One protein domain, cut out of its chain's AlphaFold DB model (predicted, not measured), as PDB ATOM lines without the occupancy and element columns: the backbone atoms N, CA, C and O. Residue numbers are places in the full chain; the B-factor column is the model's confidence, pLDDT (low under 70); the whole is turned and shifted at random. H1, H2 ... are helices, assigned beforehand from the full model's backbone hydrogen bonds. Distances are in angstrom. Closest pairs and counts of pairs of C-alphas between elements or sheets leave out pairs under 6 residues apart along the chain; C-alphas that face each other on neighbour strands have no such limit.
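Overview. This is residues 358 to 503 of the 504 residues of an uncharacterized protein of Prevotella copri (UniProt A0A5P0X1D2). What shape is this? H2 sits in the core, with long H7 crossing one side and H3 and H4 on the other; H1 and H5 also pack on H7, and H6 and H8 lie farthest out. What makes it up? The all-helix printed part has 146 residues with eight named helices, H1 to H8, and no named strand. It is compact, with a radius of gyration of the C-alphas of 14.9 A, and spans 40 by 35 by 31 A.

Arrangement. What touches what? H1, residues 358 to 375, touches H7, residues 470 to 492, with 367 to 375 alone; C-alphas 371 and 487 are closest, at 5.2 A. H2, residues 391 to 403, touches H7 with 393 to 397 alone; C-alphas 396 and 476 are closest, at 6.0 A. H3, residues 412 to 423, touches H4, residues 438 to 444, with 412 to 416 alone; C-alphas 412 and 438 are closest, at 5.6 A. Do backbones pair? Every O i to N i+4 pair is within hydrogen-bond range in H1, H3, H4 and H7, and 6 of 9 in H2. H5, residues 454 to 459, has 0 of 2, beside 2 of 3 O i to N i+3 pairs.

Along the chain. Where does H1 begin? It begins at C-alpha 358, (-50.771, -10.935, -22.701), and is 25.7 A long. Where does H7 end? It ends at C-alpha 492, (-41.116, -10.323, -41.154), and is 32.6 A long. H6, residues 462 to 465, and H8, 498 to 501, touch no helix.

Size, cuts and confidence. Is it cut? The printed part has no cut; links H1 to H2 and H3 to H4 are long. Where is pLDDT low? It is under 70 in 16 residues, among them 499 to 503.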
ATOM      1  N   GLY A 358     -49.412 -10.900 -22.147       58.66
ATOM      2  CA  GLY A 358     -50.771 -10.935 -22.701       58.66
ATOM      3  C   GLY A 358     -50.937 -10.231 -24.057       58.66
ATOM      4  O   GLY A 358     -51.780 -10.636 -24.857       58.66
ATOM      5  N   GLU A 359     -50.150  -9.193 -24.338       64.81
ATOM      6  CA  GLU A 359     -50.111  -8.517 -25.643       64.81
ATOM      7  C   GLU A 359     -49.325  -9.348 -26.659       64.81
ATOM      8  O   GLU A 359     -49.793  -9.545 -27.781       64.81
ATOM      9  N   HIS A 360     -48.223  -9.957 -26.217       70.25
ATOM     10  CA  HIS A 360     -47.427 -10.912 -26.988       70.25
ATOM     11  C   HIS A 360     -48.270 -12.067 -27.538       70.25
ATOM     12  O   HIS A 360     -48.328 -12.287 -28.750       70.25
ATOM     13  N   LYS A 361     -49.034 -12.751 -26.671       78.75
ATOM     14  CA  LYS A 361     -49.924 -13.851 -27.087       78.75
ATOM     15  C   LYS A 361     -51.016 -13.390 -28.064       78.75
ATOM     16  O   LYS A 361     -51.359 -14.130 -28.988       78.75
ATOM     17  N   LYS A 362     -51.554 -12.169 -27.915       83.38
ATOM     18  CA  LYS A 362     -52.544 -11.602 -28.857       83.38
ATOM     19  C   LYS A 362     -51.938 -11.336 -30.234       83.38
ATOM     20  O   LYS A 362     -52.570 -11.641 -31.249       83.38
ATOM     21  N   GLU A 363     -50.729 -10.785 -30.284       82.94
ATOM     22  CA  GLU A 363     -50.037 -10.506 -31.542       82.94
ATOM     23  C   GLU A 363     -49.576 -11.781 -32.251       82.94
ATOM     24  O   GLU A 363     -49.819 -11.928 -33.456       82.94
ATOM     25  N   LEU A 364     -49.021 -12.744 -31.506       87.19
ATOM     26  CA  LEU A 364     -48.669 -14.063 -32.029       87.19
ATOM     27  C   LEU A 364     -49.911 -14.779 -32.575       87.19
ATOM     28  O   LEU A 364     -49.894 -15.273 -33.703       87.19
ATOM     29  N   MET A 365     -51.034 -14.747 -31.848       91.19
ATOM     30  CA  MET A 365     -52.314 -15.281 -32.324       91.19
ATOM     31  C   MET A 365     -52.758 -14.628 -33.643       91.19
ATOM     32  O   MET A 365     -53.259 -15.309 -34.540       91.19
ATOM     33  N   ALA A 366     -52.571 -13.315 -33.810       91.25
ATOM     34  CA  ALA A 366     -52.914 -12.628 -35.055       91.25
ATOM     35  C   ALA A 366     -52.037 -13.075 -36.241       91.25
ATOM     36  O   ALA A 366     -52.551 -13.224 -37.353       91.25
ATOM     37  N   LEU A 367     -50.740 -13.315 -36.019       91.56
ATOM     38  CA  LEU A 367     -49.833 -13.871 -37.030       91.56
ATOM     39  C   LEU A 367     -50.203 -15.319 -37.382       91.56
ATOM     40  O   LEU A 367     -50.356 -15.645 -38.561       91.56
ATOM     41  N   VAL A 368     -50.446 -16.156 -36.371       93.62
ATOM     42  CA  VAL A 368     -50.864 -17.556 -36.536       93.62
ATOM     43  C   VAL A 368     -52.160 -17.652 -37.339       93.62
ATOM     44  O   VAL A 368     -52.224 -18.424 -38.294       93.62
ATOM     45  N   LYS A 369     -53.164 -16.807 -37.063       94.19
ATOM     46  CA  LYS A 369     -54.404 -16.737 -37.861       94.19
ATOM     47  C   LYS A 369     -54.129 -16.498 -39.351       94.19
ATOM     48  O   LYS A 369     -54.773 -17.116 -40.197       94.19
ATOM     49  N   LYS A 370     -53.169 -15.634 -39.698       93.31
ATOM     50  CA  LYS A 370     -52.788 -15.396 -41.103       93.31
ATOM     51  C   LYS A 370     -52.061 -16.593 -41.711       93.31
ATOM     52  O   LYS A 370     -52.372 -16.976 -42.840       93.31
ATOM     53  N   ALA A 371     -51.132 -17.195 -40.971       94.44
ATOM     54  CA  ALA A 371     -50.389 -18.365 -41.430       94.44
ATOM     55  C   ALA A 371     -51.312 -19.569 -41.686       94.44
ATOM     56  O   ALA A 371     -51.198 -20.223 -42.722       94.44
ATOM     57  N   VAL A 372     -52.298 -19.793 -40.809       94.19
ATOM     58  CA  VAL A 372     -53.323 -20.840 -40.953       94.19
ATOM     59  C   VAL A 372     -54.147 -20.653 -42.230       94.19
ATOM     60  O   VAL A 372     -54.346 -21.608 -42.981       94.19
ATOM     61  N   LEU A 373     -54.584 -19.424 -42.526       91.75
ATOM     62  CA  LEU A 373     -55.330 -19.134 -43.758       91.75
ATOM     63  C   LEU A 373     -54.503 -19.432 -45.014       91.75
ATOM     64  O   LEU A 373     -55.035 -19.963 -45.988       91.75
ATOM     65  N   LYS A 374     -53.206 -19.116 -44.990       92.56
ATOM     66  CA  LYS A 374     -52.293 -19.351 -46.115       92.56
ATOM     67  C   LYS A 374     -51.982 -20.830 -46.325       92.56
ATOM     68  O   LYS A 374     -52.059 -21.303 -47.456       92.56
ATOM     69  N   ILE A 375     -51.657 -21.573 -45.265       92.50
ATOM     70  CA  ILE A 375     -51.318 -22.997 -45.400       92.50
ATOM     71  C   ILE A 375     -52.530 -23.845 -45.815       92.50
ATOM     72  O   ILE A 375     -52.374 -24.836 -46.526       92.50
ATOM     73  N   ALA A 376     -53.751 -23.420 -45.463       91.06
ATOM     74  CA  ALA A 376     -54.990 -24.092 -45.856       91.06
ATOM     75  C   ALA A 376     -55.242 -24.118 -47.370       91.06
ATOM     76  O   ALA A 376     -55.990 -24.969 -47.846       91.06
ATOM     77  N   VAL A 377     -54.652 -23.190 -48.122       90.31
ATOM     78  CA  VAL A 377     -54.735 -23.131 -49.593       90.31
ATOM     79  C   VAL A 377     -53.392 -23.384 -50.264       90.31
ATOM     80  O   VAL A 377     -53.284 -23.301 -51.486       90.31
ATOM     81  N   TYR A 378     -52.356 -23.683 -49.481       90.25
ATOM     82  CA  TYR A 378     -51.013 -23.868 -49.998       90.25
ATOM     83  C   TYR A 378     -50.962 -25.078 -50.935       90.25
ATOM     84  O   TYR A 378     -51.466 -26.161 -50.621       90.25
ATOM     85  N   GLN A 379     -50.332 -24.889 -52.091       88.38
ATOM     86  CA  GLN A 379     -50.078 -25.930 -53.078       88.38
ATOM     87  C   GLN A 379     -48.569 -26.058 -53.256       88.38
ATOM     88  O   GLN A 379     -47.894 -25.106 -53.650       88.38
ATOM     89  N   LYS A 380     -48.029 -27.238 -52.949       83.56
ATOM     90  CA  LYS A 380     -46.604 -27.507 -53.139       83.56
ATOM     91  C   LYS A 380     -46.333 -27.728 -54.627       83.56
ATOM     92  O   LYS A 380     -47.022 -28.512 -55.278       83.56
ATOM     93  N   ARG A 381     -45.303 -27.066 -55.162       79.00
ATOM     94  CA  ARG A 381     -44.867 -27.242 -56.555       79.00
ATOM     95  C   ARG A 381     -44.588 -28.728 -56.826       79.00
ATOM     96  O   ARG A 381     -43.831 -29.349 -56.087       79.00
ATOM     97  N   GLY A 382     -45.215 -29.283 -57.864       74.50
ATOM     98  CA  GLY A 382     -45.102 -30.703 -58.224       74.50
ATOM     99  C   GLY A 382     -46.135 -31.640 -57.580       74.50
ATOM    100  O   GLY A 382     -46.096 -32.832 -57.855       74.50
ATOM    101  N   TYR A 383     -47.073 -31.133 -56.768       74.12
ATOM    102  CA  TYR A 383     -48.189 -31.911 -56.212       74.12
ATOM    103  C   TYR A 383     -49.526 -31.461 -56.809       74.12
ATOM    104  O   TYR A 383     -49.786 -30.265 -56.940       74.12
ATOM    105  N   TYR A 384     -50.403 -32.418 -57.122       71.50
ATOM    106  CA  TYR A 384     -51.779 -32.132 -57.524       71.50
ATOM    107  C   TYR A 384     -52.669 -31.978 -56.282       71.50
ATOM    108  O   TYR A 384     -52.871 -32.932 -55.531       71.50
ATOM    109  N   GLY A 385     -53.218 -30.778 -56.077       80.62
ATOM    110  CA  GLY A 385     -54.173 -30.477 -55.006       80.62
ATOM    111  C   GLY A 385     -53.584 -29.726 -53.807       80.62
ATOM    112  O   GLY A 385     -52.441 -29.272 -53.815       80.62
ATOM    113  N   VAL A 386     -54.409 -29.552 -52.773       86.38
ATOM    114  CA  VAL A 386     -54.038 -28.808 -51.558       86.38
ATOM    115  C   VAL A 386     -53.050 -29.611 -50.729       86.38
ATOM    116  O   VAL A 386     -53.223 -30.812 -50.530       86.38
ATOM    117  N   PHE A 387     -52.039 -28.934 -50.192       89.50
ATOM    118  CA  PHE A 387     -51.009 -29.548 -49.368       89.50
ATOM    119  C   PHE A 387     -51.590 -30.238 -48.120       89.50
ATOM    120  O   PHE A 387     -51.275 -31.395 -47.836       89.50
ATOM    121  N   LEU A 388     -52.517 -29.592 -47.416       90.50
ATOM    122  CA  LEU A 388     -53.283 -30.215 -46.331       90.50
ATOM    123  C   LEU A 388     -54.479 -31.013 -46.889       90.50
ATOM    124  O   LEU A 388     -55.641 -30.658 -46.705       90.50
ATOM    125  N   SER A 389     -54.185 -32.092 -47.618       87.56
ATOM    126  CA  SER A 389     -55.186 -32.908 -48.326       87.56
ATOM    127  C   SER A 389     -56.031 -33.822 -47.428       87.56
ATOM    128  O   SER A 389     -57.113 -34.244 -47.839       87.56
ATOM    129  N   LYS A 390     -55.574 -34.122 -46.205       88.44
ATOM    130  CA  LYS A 390     -56.286 -34.940 -45.206       88.44
ATOM    131  C   LYS A 390     -56.577 -34.116 -43.955       88.44
ATOM    132  O   LYS A 390     -55.735 -33.325 -43.543       88.44
ATOM    133  N   GLN A 391     -57.711 -34.360 -43.298       87.56
ATOM    134  CA  GLN A 391     -58.072 -33.659 -42.054       87.56
ATOM    135  C   GLN A 391     -57.042 -33.895 -40.935       87.56
ATOM    136  O   GLN A 391     -56.695 -32.963 -40.216       87.56
ATOM    137  N   ALA A 392     -56.456 -35.096 -40.866       88.56
ATOM    138  CA  ALA A 392     -55.373 -35.436 -39.940       88.56
ATOM    139  C   ALA A 392     -54.066 -34.636 -40.154       88.56
ATOM    140  O   ALA A 392     -53.201 -34.638 -39.281       88.56
ATOM    141  N   TYR A 393     -53.883 -33.954 -41.293       92.62
ATOM    142  CA  TYR A 393     -52.700 -33.112 -41.544       92.62
ATOM    143  C   TYR A 393     -52.770 -31.754 -40.845       92.62
ATOM    144  O   TYR A 393     -51.789 -31.021 -40.841       92.62
ATOM    145  N   TRP A 394     -53.884 -31.437 -40.189       93.81
ATOM    146  CA  TRP A 394     -53.945 -30.314 -39.260       93.81
ATOM    147  C   TRP A 394     -53.236 -30.584 -37.926       93.81
ATOM    148  O   TRP A 394     -52.970 -29.642 -37.182       93.81
ATOM    149  N   TYR A 395     -52.902 -31.844 -37.626       92.81
ATOM    150  CA  TYR A 395     -52.317 -32.240 -36.345       92.81
ATOM    151  C   TYR A 395     -51.017 -31.497 -35.976       92.81
ATOM    152  O   TYR A 395     -50.931 -31.032 -34.841       92.81
ATOM    153  N   PRO A 396     -50.045 -31.283 -36.886       94.12
ATOM    154  CA  PRO A 396     -48.842 -30.506 -36.571       94.12
ATOM    155  C   PRO A 396     -49.137 -29.062 -36.148       94.12
ATOM    156  O   PRO A 396     -48.558 -28.566 -35.188       94.12
ATOM    157  N   ILE A 397     -50.092 -28.402 -36.810       94.69
ATOM    158  CA  ILE A 397     -50.476 -27.014 -36.506       94.69
ATOM    159  C   ILE A 397     -51.231 -26.950 -35.173       94.69
ATOM    160  O   ILE A 397     -50.990 -26.051 -34.371       94.69
ATOM    161  N   PHE A 398     -52.096 -27.932 -34.905       93.62
ATOM    162  CA  PHE A 398     -52.725 -28.106 -33.596       93.62
ATOM    163  C   PHE A 398     -51.678 -28.237 -32.480       93.62
ATOM    164  O   PHE A 398     -51.810 -27.578 -31.449       93.62
ATOM    165  N   ARG A 399     -50.629 -29.044 -32.690       92.50
ATOM    166  CA  ARG A 399     -49.553 -29.220 -31.706       92.50
ATOM    167  C   ARG A 399     -48.766 -27.930 -31.490       92.50
ATOM    168  O   ARG A 399     -48.671 -27.523 -30.343       92.50
ATOM    169  N   LEU A 400     -48.355 -27.229 -32.551       92.44
ATOM    170  CA  LEU A 400     -47.690 -25.920 -32.440       92.44
ATOM    171  C   LEU A 400     -48.517 -24.910 -31.627       92.44
ATOM    172  O   LEU A 400     -48.005 -24.283 -30.708       92.44
ATOM    173  N   MET A 401     -49.819 -24.786 -31.907       91.88
ATOM    174  CA  MET A 401     -50.689 -23.866 -31.162       91.88
ATOM    175  C   MET A 401     -50.883 -24.262 -29.692       91.88
ATOM    176  O   MET A 401     -51.120 -23.390 -28.856       91.88
ATOM    177  N   GLY A 402     -50.814 -25.558 -29.382       89.12
ATOM    178  CA  GLY A 402     -50.824 -26.061 -28.012       89.12
ATOM    179  C   GLY A 402     -49.502 -25.818 -27.287       89.12
ATOM    180  O   GLY A 402     -49.522 -25.393 -26.137       89.12
ATOM    181  N   ASP A 403     -48.378 -26.055 -27.963       88.12
ATOM    182  CA  ASP A 403     -47.027 -25.877 -27.422       88.12
ATOM    183  C   ASP A 403     -46.740 -24.393 -27.119       88.12
ATOM    184  O   ASP A 403     -46.097 -24.085 -26.125       88.12
ATOM    185  N   TRP A 404     -47.301 -23.467 -27.907       88.12
ATOM    186  CA  TRP A 404     -47.239 -22.016 -27.658       88.12
ATOM    187  C   TRP A 404     -48.344 -21.483 -26.732       88.12
ATOM    188  O   TRP A 404     -48.541 -20.271 -26.628       88.12
ATOM    189  N   GLU A 405     -49.134 -22.372 -26.119       87.44
ATOM    190  CA  GLU A 405     -50.245 -22.030 -25.221       87.44
ATOM    191  C   GLU A 405     -51.262 -21.027 -25.807       87.44
ATOM    192  O   GLU A 405     -51.918 -20.274 -25.079       87.44
ATOM    193  N   LEU A 406     -51.407 -20.994 -27.134       88.12
ATOM    194  CA  LEU A 406     -52.396 -20.162 -27.824       88.12
ATOM    195  C   LEU A 406     -53.794 -20.779 -27.746       88.12
ATOM    196  O   LEU A 406     -54.799 -20.071 -27.816       88.12
ATOM    197  N   LEU A 407     -53.849 -22.105 -27.621       88.81
ATOM    198  CA  LEU A 407     -55.053 -22.899 -27.410       88.81
ATOM    199  C   LEU A 407     -54.772 -24.006 -26.382       88.81
ATOM    200  O   LEU A 407     -53.618 -24.395 -26.201       88.81
ATOM    201  N   PRO A 408     -55.807 -24.578 -25.737       85.50
ATOM    202  CA  PRO A 408     -55.614 -25.686 -24.808       85.50
ATOM    203  C   PRO A 408     -54.943 -26.905 -25.493       85.50
ATOM    204  O   PRO A 408     -55.529 -27.485 -26.415       85.50
ATOM    205  N   PRO A 409     -53.758 -27.361 -25.032       73.25
ATOM    206  CA  PRO A 409     -52.875 -28.273 -25.779       73.25
ATOM    207  C   PRO A 409     -53.418 -29.696 -25.967       73.25
ATOM    208  O   PRO A 409     -52.955 -30.436 -26.831       73.25
ATOM    209  N   LYS A 410     -54.418 -30.093 -25.172       78.94
ATOM    210  CA  LYS A 410     -55.061 -31.420 -25.220       78.94
ATOM    211  C   LYS A 410     -56.507 -31.364 -25.723       78.94
ATOM    212  O   LYS A 410     -57.263 -32.314 -25.534       78.94
ATOM    213  N   SER A 411     -56.900 -30.262 -26.365       86.25
ATOM    214  CA  SER A 411     -58.267 -30.047 -26.841       86.25
ATOM    215  C   SER A 411     -58.327 -29.921 -28.369       86.25
ATOM    216  O   SER A 411     -58.373 -28.808 -28.900       86.25
ATOM    217  N   PRO A 412     -58.416 -31.048 -29.108       87.62
ATOM    218  CA  PRO A 412     -58.741 -31.027 -30.538       87.62
ATOM    219  C   PRO A 412     -60.036 -30.262 -30.835       87.62
ATOM    220  O   PRO A 412     -60.177 -29.652 -31.888       87.62
ATOM    221  N   GLN A 413     -60.963 -30.256 -29.870       88.69
ATOM    222  CA  GLN A 413     -62.187 -29.466 -29.903       88.69
ATOM    223  C   GLN A 413     -61.902 -27.974 -30.086       88.69
ATOM    224  O   GLN A 413     -62.437 -27.359 -31.003       88.69
ATOM    225  N   SER A 414     -61.067 -27.403 -29.216       88.50
ATOM    226  CA  SER A 414     -60.769 -25.969 -29.217       88.50
ATOM    227  C   SER A 414     -60.091 -25.545 -30.518       88.50
ATOM    228  O   SER A 414     -60.386 -24.479 -31.047       88.50
ATOM    229  N   PHE A 415     -59.235 -26.405 -31.071       92.12
ATOM    230  CA  PHE A 415     -58.600 -26.162 -32.360       92.12
ATOM    231  C   PHE A 415     -59.585 -26.238 -33.538       92.12
ATOM    232  O   PHE A 415     -59.533 -25.388 -34.425       92.12
ATOM    233  N   CYS A 416     -60.518 -27.196 -33.545       90.50
ATOM    234  CA  CYS A 416     -61.524 -27.251 -34.608       90.50
ATOM    235  C   CYS A 416     -62.517 -26.093 -34.550       90.50
ATOM    236  O   CYS A 416     -62.797 -25.516 -35.597       90.50
ATOM    237  N   THR A 417     -62.944 -25.672 -33.358       91.00
ATOM    238  CA  THR A 417     -63.738 -24.444 -33.198       91.00
ATOM    239  C   THR A 417     -62.969 -23.215 -33.691       91.00
ATOM    240  O   THR A 417     -63.510 -22.424 -34.455       91.00
ATOM    241  N   PHE A 418     -61.675 -23.101 -33.368       92.56
ATOM    242  CA  PHE A 418     -60.823 -22.029 -33.895       92.56
ATOM    243  C   PHE A 418     -60.773 -22.008 -35.432       92.56
ATOM    244  O   PHE A 418     -60.858 -20.936 -36.030       92.56
ATOM    245  N   LEU A 419     -60.639 -23.167 -36.091       91.56
ATOM    246  CA  LEU A 419     -60.676 -23.225 -37.554       91.56
ATOM    247  C   LEU A 419     -62.066 -22.865 -38.097       91.56
ATOM    248  O   LEU A 419     -62.155 -22.100 -39.052       91.56
ATOM    249  N   GLU A 420     -63.143 -23.377 -37.509       89.88
ATOM    250  CA  GLU A 420     -64.516 -23.048 -37.917       89.88
ATOM    251  C   GLU A 420     -64.751 -21.530 -37.894       89.88
ATOM    252  O   GLU A 420     -65.084 -20.955 -38.931       89.88
ATOM    253  N   GLU A 421     -64.449 -20.871 -36.774       90.38
ATOM    254  CA  GLU A 421     -64.560 -19.415 -36.616       90.38
ATOM    255  C   GLU A 421     -63.634 -18.651 -37.574       90.38
ATOM    256  O   GLU A 421     -64.013 -17.642 -38.170       90.38
ATOM    257  N   LEU A 422     -62.393 -19.117 -37.760       90.19
ATOM    258  CA  LEU A 422     -61.427 -18.428 -38.613       90.19
ATOM    259  C   LEU A 422     -61.844 -18.429 -40.090       90.19
ATOM    260  O   LEU A 422     -61.477 -17.496 -40.818       90.19
ATOM    261  N   PHE A 423     -62.554 -19.467 -40.535       86.38
ATOM    262  CA  PHE A 423     -63.019 -19.642 -41.911       86.38
ATOM    263  C   PHE A 423     -64.483 -19.221 -42.126       86.38
ATOM    264  O   PHE A 423     -64.911 -19.138 -43.283       86.38
ATOM    265  N   GLU A 424     -65.232 -18.921 -41.064       85.06
ATOM    266  CA  GLU A 424     -66.610 -18.438 -41.141       85.06
ATOM    267  C   GLU A 424     -66.705 -17.151 -41.980       85.06
ATOM    268  O   GLU A 424     -65.905 -16.223 -41.849       85.06
ATOM    269  N   GLY A 425     -67.648 -17.115 -42.928       68.19
ATOM    270  CA  GLY A 425     -67.891 -15.953 -43.793       68.19
ATOM    271  C   GLY A 425     -66.785 -15.611 -44.808       68.19
ATOM    272  O   GLY A 425     -66.965 -14.694 -45.612       68.19
ATOM    273  N   LYS A 426     -65.653 -16.331 -44.839       75.12
ATOM    274  CA  LYS A 426     -64.537 -16.027 -45.752       75.12
ATOM    275  C   LYS A 426     -64.690 -16.711 -47.109       75.12
ATOM    276  O   LYS A 426     -64.614 -17.935 -47.227       75.12
ATOM    277  N   LYS A 427     -64.817 -15.904 -48.167       68.25
ATOM    278  CA  LYS A 427     -64.695 -16.369 -49.557       68.25
ATOM    279  C   LYS A 427     -63.220 -16.583 -49.888       68.25
ATOM    280  O   LYS A 427     -62.460 -15.627 -49.990       68.25
ATOM    281  N   ILE A 428     -62.825 -17.839 -50.050       65.81
ATOM    282  CA  ILE A 428     -61.468 -18.227 -50.436       65.81
ATOM    283  C   ILE A 428     -61.539 -18.820 -51.842       65.81
ATOM    284  O   ILE A 428     -62.285 -19.771 -52.071       65.81
ATOM    285  N   SER A 429     -60.804 -18.235 -52.787       58.34
ATOM    286  CA  SER A 429     -60.737 -18.700 -54.174       58.34
ATOM    287  C   SER A 429     -59.793 -19.898 -54.307       58.34
ATOM    288  O   SER A 429     -58.634 -19.809 -53.904       58.34
ATOM    289  N   GLY A 430     -60.263 -20.985 -54.924       65.50
ATOM    290  CA  GLY A 430     -59.470 -22.191 -55.189       65.50
ATOM    291  C   GLY A 430     -59.739 -23.350 -54.216       65.50
ATOM    292  O   GLY A 430     -60.538 -23.218 -53.285       65.50
ATOM    293  N   PRO A 431     -59.115 -24.520 -54.444       70.12
ATOM    294  CA  PRO A 431     -59.283 -25.671 -53.569       70.12
ATOM    295  C   PRO A 431     -58.656 -25.381 -52.198       70.12
ATOM    296  O   PRO A 431     -57.534 -24.880 -52.111       70.12
ATOM    297  N   LYS A 432     -59.387 -25.708 -51.128       81.06
ATOM    298  CA  LYS A 432     -58.971 -25.502 -49.733       81.06
ATOM    299  C   LYS A 432     -58.923 -26.817 -48.967       81.06
ATOM    300  O   LYS A 432     -59.652 -27.759 -49.287       81.06
ATOM    301  N   ALA A 433     -58.083 -26.862 -47.942       83.81
ATOM    302  CA  ALA A 433     -58.016 -27.967 -47.003       83.81
ATOM    303  C   ALA A 433     -59.389 -28.192 -46.360       83.81
ATOM    304  O   ALA A 433     -60.109 -27.237 -46.049       83.81
ATOM    305  N   ARG A 434     -59.755 -29.456 -46.141       84.38
ATOM    306  CA  ARG A 434     -60.938 -29.772 -45.332       84.38
ATOM    307  C   ARG A 434     -60.676 -29.305 -43.897       84.38
ATOM    308  O   ARG A 434     -59.571 -29.504 -43.393       84.38
ATOM    309  N   LEU A 435     -61.671 -28.685 -43.258       83.00
ATOM    310  CA  LEU A 435     -61.590 -28.319 -41.837       83.00
ATOM    311  C   LEU A 435     -61.355 -29.578 -40.993       83.00
ATOM    312  O   LEU A 435     -61.738 -30.667 -41.420       83.00
ATOM    313  N   CYS A 436     -60.690 -29.458 -39.845       79.69
ATOM    314  CA  CYS A 436     -60.307 -30.636 -39.065       79.69
ATOM    315  C   CYS A 436     -61.512 -31.445 -38.574       79.69
ATOM    316  O   CYS A 436     -62.549 -30.893 -38.214       79.69
ATOM    317  N   GLY A 437     -61.349 -32.769 -38.540       80.25
ATOM    318  CA  GLY A 437     -62.226 -33.671 -37.804       80.25
ATOM    319  C   GLY A 437     -61.634 -33.949 -36.424       80.25
ATOM    320  O   GLY A 437     -60.433 -34.189 -36.288       80.25
ATOM    321  N   ARG A 438     -62.464 -33.886 -35.379       80.81
ATOM    322  CA  ARG A 438     -62.014 -34.069 -33.986       80.81
ATOM    323  C   ARG A 438     -61.421 -35.460 -33.772       80.81
ATOM    324  O   ARG A 438     -60.373 -35.585 -33.141       80.81
ATOM    325  N   ASP A 439     -62.068 -36.476 -34.332       81.88
ATOM    326  CA  ASP A 439     -61.614 -37.862 -34.244       81.88
ATOM    327  C   ASP A 439     -60.348 -38.091 -35.077       81.88
ATOM    328  O   ASP A 439     -59.430 -38.749 -34.593       81.88
ATOM    329  N   ASP A 440     -60.222 -37.448 -36.245       82.69
ATOM    330  CA  ASP A 440     -58.996 -37.491 -37.053       82.69
ATOM    331  C   ASP A 440     -57.788 -36.934 -36.296       82.69
ATOM    332  O   ASP A 440     -56.701 -37.502 -36.360       82.69
ATOM    333  N   LEU A 441     -57.960 -35.831 -35.557       84.50
ATOM    334  CA  LEU A 441     -56.887 -35.245 -34.750       84.50
ATOM    335  C   LEU A 441     -56.558 -36.085 -33.513       84.50
ATOM    336  O   LEU A 441     -55.389 -36.201 -33.151       84.50
ATOM    337  N   ARG A 442     -57.564 -36.691 -32.870       80.19
ATOM    338  CA  ARG A 442     -57.345 -37.605 -31.736       80.19
ATOM    339  C   ARG A 442     -56.574 -38.849 -32.165       80.19
ATOM    340  O   ARG A 442     -55.638 -39.241 -31.482       80.19
ATOM    341  N   GLN A 443     -56.938 -39.429 -33.305       75.50
ATOM    342  CA  GLN A 443     -56.300 -40.628 -33.859       75.50
ATOM    343  C   GLN A 443     -54.955 -40.326 -34.539       75.50
ATOM    344  O   GLN A 443     -54.122 -41.216 -34.710       75.50
ATOM    345  N   ALA A 444     -54.712 -39.071 -34.925       76.38
ATOM    346  CA  ALA A 444     -53.443 -38.637 -35.498       76.38
ATOM    347  C   ALA A 444     -52.284 -38.666 -34.487       76.38
ATOM    348  O   ALA A 444     -51.142 -38.901 -34.902       76.38
ATOM    349  N   GLY A 445     -52.574 -38.465 -33.197       74.25
ATOM    350  CA  GLY A 445     -51.588 -38.438 -32.122       74.25
ATOM    351  C   GLY A 445     -51.056 -39.818 -31.757       74.25
ATOM    352  O   GLY A 445     -51.791 -40.666 -31.265       74.25
ATOM    353  N   ILE A 446     -49.761 -40.020 -31.981       77.00
ATOM    354  CA  ILE A 446     -49.001 -41.220 -31.612       77.00
ATOM    355  C   ILE A 446     -47.674 -40.777 -30.986       77.00
ATOM    356  O   ILE A 446     -47.195 -39.694 -31.320       77.00
ATOM    357  N   ALA A 447     -47.083 -41.588 -30.107       70.50
ATOM    358  CA  ALA A 447     -45.721 -41.380 -29.607       70.50
ATOM    359  C   ALA A 447     -44.761 -41.643 -30.783       70.50
ATOM    360  O   ALA A 447     -44.668 -42.799 -31.203       70.50
ATOM    361  N   PRO A 448     -44.214 -40.592 -31.432       74.56
ATOM    362  CA  PRO A 448     -43.518 -39.479 -30.764       74.56
ATOM    363  C   PRO A 448     -44.215 -38.105 -30.728       74.56
ATOM    364  O   PRO A 448     -43.909 -37.283 -29.869       74.56
ATOM    365  N   PHE A 449     -45.169 -37.815 -31.608       83.12
ATOM    366  CA  PHE A 449     -45.748 -36.469 -31.763       83.12
ATOM    367  C   PHE A 449     -46.524 -35.946 -30.539       83.12
ATOM    368  O   PHE A 449     -46.749 -34.741 -30.398       83.12
ATOM    369  N   SER A 450     -46.970 -36.847 -29.661       81.25
ATOM    370  CA  SER A 450     -47.592 -36.490 -28.382       81.25
ATOM    371  C   SER A 450     -46.584 -36.176 -27.276       81.25
ATOM    372  O   SER A 450     -46.962 -35.534 -26.299       81.25
ATOM    373  N   ASN A 451     -45.341 -36.647 -27.409       82.75
ATOM    374  CA  ASN A 451     -44.342 -36.646 -26.338       82.75
ATOM    375  C   ASN A 451     -43.302 -35.533 -26.502       82.75
ATOM    376  O   ASN A 451     -42.691 -35.129 -25.519       82.75
ATOM    377  N   HIS A 452     -43.135 -35.019 -27.721       84.75
ATOM    378  CA  HIS A 452     -42.179 -33.963 -28.041       84.75
ATOM    379  C   HIS A 452     -42.891 -32.739 -28.625       84.75
ATOM    380  O   HIS A 452     -43.923 -32.862 -29.299       84.75
ATOM    381  N   GLU A 453     -42.326 -31.557 -28.380       87.31
ATOM    382  CA  GLU A 453     -42.753 -30.304 -29.015       87.31
ATOM    383  C   GLU A 453     -42.632 -30.397 -30.537       87.31
ATOM    384  O   GLU A 453     -41.657 -30.941 -31.063       87.31
ATOM    385  N   ALA A 454     -43.595 -29.815 -31.250       89.06
ATOM    386  CA  ALA A 454     -43.672 -29.920 -32.704       89.06
ATOM    387  C   ALA A 454     -42.446 -29.362 -33.441       89.06
ATOM    388  O   ALA A 454     -42.060 -29.898 -34.479       89.06
ATOM    389  N   LEU A 455     -41.797 -28.334 -32.888       89.00
ATOM    390  CA  LEU A 455     -40.582 -27.747 -33.464       89.00
ATOM    391  C   LEU A 455     -39.353 -28.662 -33.366       89.00
ATOM    392  O   LEU A 455     -38.431 -28.505 -34.161       89.00
ATOM    393  N   LYS A 456     -39.351 -29.620 -32.431       88.94
ATOM    394  CA  LYS A 456     -38.235 -30.544 -32.178       88.94
ATOM    395  C   LYS A 456     -38.377 -31.868 -32.928       88.94
ATOM    396  O   LYS A 456     -37.478 -32.694 -32.878       88.94
ATOM    397  N   TRP A 457     -39.493 -32.098 -33.628       89.94
ATOM    398  CA  TRP A 457     -39.755 -33.392 -34.269       89.94
ATOM    399  C   TRP A 457     -38.690 -33.794 -35.285       89.94
ATOM    400  O   TRP A 457     -38.339 -34.963 -35.337       89.94
ATOM    401  N   LYS A 458     -38.157 -32.846 -36.060       86.88
ATOM    402  CA  LYS A 458     -37.112 -33.117 -37.060       86.88
ATOM    403  C   LYS A 458     -35.768 -33.548 -36.452       86.88
ATOM    404  O   LYS A 458     -34.945 -34.094 -37.176       86.88
ATOM    405  N   ASP A 459     -35.564 -33.270 -35.164       86.50
ATOM    406  CA  ASP A 459     -34.324 -33.545 -34.435       86.50
ATOM    407  C   ASP A 459     -34.407 -34.868 -33.648       86.50
ATOM    408  O   ASP A 459     -33.462 -35.217 -32.947       86.50
ATOM    409  N   LEU A 460     -35.532 -35.594 -33.744       85.50
ATOM    410  CA  LEU A 460     -35.724 -36.880 -33.071       85.50
ATOM    411  C   LEU A 460     -34.892 -37.986 -33.718       85.50
ATOM    412  O   LEU A 460     -34.835 -38.108 -34.946       85.50
ATOM    413  N   GLU A 461     -34.309 -38.840 -32.882       81.06
ATOM    414  CA  GLU A 461     -33.547 -40.000 -33.331       81.06
ATOM    415  C   GLU A 461     -34.468 -41.149 -33.768       81.06
ATOM    416  O   GLU A 461     -35.626 -41.257 -33.360       81.06
ATOM    417  N   GLN A 462     -33.952 -42.056 -34.605       70.88
ATOM    418  CA  GLN A 462     -34.736 -43.163 -35.171       70.88
ATOM    419  C   GLN A 462     -35.345 -44.077 -34.091       70.88
ATOM    420  O   GLN A 462     -36.432 -44.625 -34.285       70.88
ATOM    421  N   GLU A 463     -34.679 -44.200 -32.943       74.81
ATOM    422  CA  GLU A 463     -35.129 -44.971 -31.781       74.81
ATOM    423  C   GLU A 463     -36.363 -44.345 -31.097       74.81
ATOM    424  O   GLU A 463     -37.203 -45.061 -30.548       74.81
ATOM    425  N   GLU A 464     -36.542 -43.024 -31.207       77.69
ATOM    426  CA  GLU A 464     -37.669 -42.278 -30.628       77.69
ATOM    427  C   GLU A 464     -38.939 -42.348 -31.493       77.69
ATOM    428  O   GLU A 464     -40.039 -42.041 -31.029       77.69
ATOM    429  N   LEU A 465     -38.829 -42.791 -32.753       73.25
ATOM    430  CA  LEU A 465     -39.953 -42.864 -33.696       73.25
ATOM    431  C   LEU A 465     -40.869 -44.083 -33.475       73.25
ATOM    432  O   LEU A 465     -41.991 -44.114 -34.001       73.25
ATOM    433  N   ILE A 466     -40.424 -45.058 -32.671       75.25
ATOM    434  CA  ILE A 466     -41.133 -46.294 -32.299       75.25
ATOM    435  C   ILE A 466     -41.729 -46.994 -33.543       75.25
ATOM    436  O   ILE A 466     -40.994 -47.460 -34.405       75.25
ATOM    437  N   ASN A 467     -43.064 -47.057 -33.664       71.06
ATOM    438  CA  ASN A 467     -43.802 -47.733 -34.743       71.06
ATOM    439  C   ASN A 467     -44.395 -46.733 -35.756       71.06
ATOM    440  O   ASN A 467     -45.372 -47.031 -36.451       71.06
ATOM    441  N   THR A 468     -43.870 -45.508 -35.809       78.50
ATOM    442  CA  THR A 468     -44.383 -44.468 -36.701       78.50
ATOM    443  C   THR A 468     -43.970 -44.746 -38.140       78.50
ATOM    444  O   THR A 468     -42.796 -44.914 -38.445       78.50
ATOM    445  N   GLN A 469     -44.938 -44.736 -39.057       81.19
ATOM    446  CA  GLN A 469     -44.642 -44.816 -40.486       81.19
ATOM    447  C   GLN A 469     -43.778 -43.623 -40.912       81.19
ATOM    448  O   GLN A 469     -44.207 -42.476 -40.778       81.19
ATOM    449  N   GLU A 470     -42.613 -43.896 -41.496       81.81
ATOM    450  CA  GLU A 470     -41.649 -42.885 -41.956       81.81
ATOM    451  C   GLU A 470     -42.305 -41.819 -42.853       81.81
ATOM    452  O   GLU A 470     -42.125 -40.619 -42.661       81.81
ATOM    453  N   ALA A 471     -43.187 -42.238 -43.766       84.88
ATOM    454  CA  ALA A 471     -43.938 -41.326 -44.628       84.88
ATOM    455  C   ALA A 471     -44.861 -40.364 -43.850       84.88
ATOM    456  O   ALA A 471     -45.036 -39.215 -44.258       84.88
ATOM    457  N   LYS A 472     -45.453 -40.806 -42.730       85.75
ATOM    458  CA  LYS A 472     -46.274 -39.953 -41.850       85.75
ATOM    459  C   LYS A 472     -45.390 -38.966 -41.089       85.75
ATOM    460  O   LYS A 472     -45.746 -37.793 -41.006       85.75
ATOM    461  N   PHE A 473     -44.249 -39.427 -40.579       87.81
ATOM    462  CA  PHE A 473     -43.282 -38.596 -39.865       87.81
ATOM    463  C   PHE A 473     -42.703 -37.487 -40.734       87.81
ATOM    464  O   PHE A 473     -42.857 -36.310 -40.403       87.81
ATOM    465  N   ASN A 474     -42.177 -37.843 -41.905       88.31
ATOM    466  CA  ASN A 474     -41.654 -36.876 -42.864       88.31
ATOM    467  C   ASN A 474     -42.733 -35.871 -43.278       88.31
ATOM    468  O   ASN A 474     -42.466 -34.676 -43.382       88.31
ATOM    469  N   ARG A 475     -43.984 -36.327 -43.440       90.62
ATOM    470  CA  ARG A 475     -45.095 -35.432 -43.769       90.62
ATOM    471  C   ARG A 475     -45.407 -34.436 -42.653       90.62
ATOM    472  O   ARG A 475     -45.743 -33.295 -42.951       90.62
ATOM    473  N   TYR A 476     -45.350 -34.853 -41.393       92.62
ATOM    474  CA  TYR A 476     -45.629 -33.973 -40.257       92.62
ATOM    475  C   TYR A 476     -44.529 -32.932 -40.068       92.62
ATOM    476  O   TYR A 476     -44.861 -31.754 -39.938       92.62
ATOM    477  N   CYS A 477     -43.259 -33.330 -40.158       91.38
ATOM    478  CA  CYS A 477     -42.128 -32.400 -40.126       91.38
ATOM    479  C   CYS A 477     -42.211 -31.381 -41.274       91.38
ATOM    480  O   CYS A 477     -42.126 -30.179 -41.046       91.38
ATOM    481  N   GLU A 478     -42.525 -31.836 -42.491       92.88
ATOM    482  CA  GLU A 478     -42.691 -30.953 -43.651       92.88
ATOM    483  C   GLU A 478     -43.820 -29.919 -43.460       92.88
ATOM    484  O   GLU A 478     -43.709 -28.773 -43.897       92.88
ATOM    485  N   ILE A 479     -44.924 -30.303 -42.808       94.69
ATOM    486  CA  ILE A 479     -46.011 -29.368 -42.487       94.69
ATOM    487  C   ILE A 479     -45.539 -28.311 -41.484       94.69
ATOM    488  O   ILE A 479     -45.870 -27.138 -41.672       94.69
ATOM    489  N   VAL A 480     -44.771 -28.700 -40.458       94.44
ATOM    490  CA  VAL A 480     -44.174 -27.757 -39.497       94.44
ATOM    491  C   VAL A 480     -43.263 -26.775 -40.228       94.44
ATOM    492  O   VAL A 480     -43.465 -25.571 -40.096       94.44
ATOM    493  N   ASP A 481     -42.348 -27.255 -41.070       93.62
ATOM    494  CA  ASP A 481     -41.396 -26.403 -41.794       93.62
ATOM    495  C   ASP A 481     -42.096 -25.378 -42.695       93.62
ATOM    496  O   ASP A 481     -41.774 -24.187 -42.686       93.62
ATOM    497  N   ILE A 482     -43.097 -25.814 -43.465       93.88
ATOM    498  CA  ILE A 482     -43.845 -24.920 -44.357       93.88
ATOM    499  C   ILE A 482     -44.680 -23.922 -43.552       93.88
ATOM    500  O   ILE A 482     -44.753 -22.748 -43.923       93.88
ATOM    501  N   PHE A 483     -45.294 -24.356 -42.450       95.50
ATOM    502  CA  PHE A 483     -46.046 -23.460 -41.578       95.50
ATOM    503  C   PHE A 483     -45.141 -22.400 -40.948       95.50
ATOM    504  O   PHE A 483     -45.468 -21.215 -41.001       95.50
ATOM    505  N   MET A 484     -43.983 -22.810 -40.430       93.75
ATOM    506  CA  MET A 484     -42.990 -21.918 -39.837       93.75
ATOM    507  C   MET A 484     -42.417 -20.940 -40.858       93.75
ATOM    508  O   MET A 484     -42.289 -19.757 -40.556       93.75
ATOM    509  N   LYS A 485     -42.181 -21.381 -42.098       92.75
ATOM    510  CA  LYS A 485     -41.790 -20.485 -43.193       92.75
ATOM    511  C   LYS A 485     -42.850 -19.413 -43.460       92.75
ATOM    512  O   LYS A 485     -42.529 -18.231 -43.531       92.75
ATOM    513  N   ILE A 486     -44.117 -19.809 -43.584       93.56
ATOM    514  CA  ILE A 486     -45.228 -18.875 -43.818       93.56
ATOM    515  C   ILE A 486     -45.387 -17.902 -42.641       93.56
ATOM    516  O   ILE A 486     -45.622 -16.710 -42.853       93.56
ATOM    517  N   LEU A 487     -45.287 -18.404 -41.409       92.75
ATOM    518  CA  LEU A 487     -45.380 -17.600 -40.195       92.75
ATOM    519  C   LEU A 487     -44.226 -16.595 -40.113       92.75
ATOM    520  O   LEU A 487     -44.474 -15.423 -39.840       92.75
ATOM    521  N   GLY A 488     -43.004 -17.025 -40.434       86.50
ATOM    522  CA  GLY A 488     -41.821 -16.172 -40.525       86.50
ATOM    523  C   GLY A 488     -41.974 -15.062 -41.565       86.50
ATOM    524  O   GLY A 488     -41.688 -13.907 -41.267       86.50
ATOM    525  N   GLU A 489     -42.519 -15.357 -42.749       87.50
ATOM    526  CA  GLU A 489     -42.822 -14.332 -43.763       87.50
ATOM    527  C   GLU A 489     -43.856 -13.300 -43.273       87.50
ATOM    528  O   GLU A 489     -43.754 -12.112 -43.585       87.50
ATOM    529  N   GLU A 490     -44.873 -13.725 -42.516       86.56
ATOM    530  CA  GLU A 490     -45.873 -12.810 -41.949       86.56
ATOM    531  C   GLU A 490     -45.337 -11.997 -40.764       86.56
ATOM    532  O   GLU A 490     -45.692 -10.824 -40.631       86.56
ATOM    533  N   ALA A 491     -44.474 -12.591 -39.936       79.06
ATOM    534  CA  ALA A 491     -43.770 -11.907 -38.856       79.06
ATOM    535  C   ALA A 491     -42.797 -10.858 -39.416       79.06
ATOM    536  O   ALA A 491     -42.812  -9.705 -38.985       79.06
ATOM    537  N   PHE A 492     -42.050 -11.212 -40.466       73.38
ATOM    538  CA  PHE A 492     -41.116 -10.323 -41.154       73.38
ATOM    539  C   PHE A 492     -41.803  -9.065 -41.697       73.38
ATOM    540  O   PHE A 492     -41.314  -7.957 -41.499       73.38
ATOM    541  N   LYS A 493     -42.997  -9.196 -42.294       76.25
ATOM    542  CA  LYS A 493     -43.796  -8.041 -42.755       76.25
ATOM    543  C   LYS A 493     -44.184  -7.069 -41.640       76.25
ATOM    544  O   LYS A 493     -44.547  -5.933 -41.931       76.25
ATOM    545  N   LYS A 494     -44.167  -7.521 -40.387       69.50
ATOM    546  CA  LYS A 494     -44.429  -6.708 -39.199       69.50
ATOM    547  C   LYS A 494     -43.157  -6.279 -38.458       69.50
ATOM    548  O   LYS A 494     -43.278  -5.612 -37.439       69.50
ATOM    549  N   GLY A 495     -41.970  -6.645 -38.946       64.25
ATOM    550  CA  GLY A 495     -40.705  -6.390 -38.252       64.25
ATOM    551  C   GLY A 495     -40.528  -7.218 -36.973       64.25
ATOM    552  O   GLY A 495     -39.825  -6.786 -36.067       64.25
ATOM    553  N   ILE A 496     -41.187  -8.377 -36.868       68.88
ATOM    554  CA  ILE A 496     -41.140  -9.246 -35.683       68.88
ATOM    555  C   ILE A 496     -40.097 -10.355 -35.879       68.88
ATOM    556  O   ILE A 496     -40.130 -11.063 -36.887       68.88
ATOM    557  N   MET A 497     -39.222 -10.541 -34.882       69.19
ATOM    558  CA  MET A 497     -38.278 -11.663 -34.798       69.19
ATOM    559  C   MET A 497     -38.932 -12.868 -34.126       69.19
ATOM    560  O   MET A 497     -39.045 -12.935 -32.904       69.19
ATOM    561  N   LEU A 498     -39.375 -13.824 -34.943       72.06
ATOM    562  CA  LEU A 498     -40.164 -14.966 -34.485       72.06
ATOM    563  C   LEU A 498     -39.406 -15.866 -33.489       72.06
ATOM    564  O   LEU A 498     -40.012 -16.351 -32.541       72.06
ATOM    565  N   ASP A 499     -38.093 -16.049 -33.653       67.94
ATOM    566  CA  ASP A 499     -37.296 -16.941 -32.794       67.94
ATOM    567  C   ASP A 499     -37.159 -16.435 -31.352       67.94
ATOM    568  O   ASP A 499     -37.104 -17.238 -30.423       67.94
ATOM    569  N   ASP A 500     -37.131 -15.115 -31.156       62.91
ATOM    570  CA  ASP A 500     -37.132 -14.507 -29.821       62.91
ATOM    571  C   ASP A 500     -38.517 -14.608 -29.177       62.91
ATOM    572  O   ASP A 500     -38.641 -14.759 -27.966       62.91
ATOM    573  N   TRP A 501     -39.566 -14.569 -30.002       67.81
ATOM    574  CA  TRP A 501     -40.955 -14.604 -29.559       67.81
ATOM    575  C   TRP A 501     -41.443 -15.991 -29.150       67.81
ATOM    576  O   TRP A 501     -42.373 -16.084 -28.356       67.81
ATOM    577  N   LEU A 502     -40.865 -17.053 -29.712       69.19
ATOM    578  CA  LEU A 502     -41.257 -18.438 -29.433       69.19
ATOM    579  C   LEU A 502     -40.467 -19.083 -28.280       69.19
ATOM    580  O   LEU A 502     -40.737 -20.234 -27.943       69.19
ATOM    581  N   LYS A 503     -39.478 -18.376 -27.712       59.72
ATOM    582  CA  LYS A 503     -38.667 -18.813 -26.558       59.72
ATOM    583  C   LYS A 503     -39.154 -18.256 -25.211       59.72
ATOM    584  O   LYS A 503     -38.696 -18.744 -24.179       59.72
TER     585      LYS A 503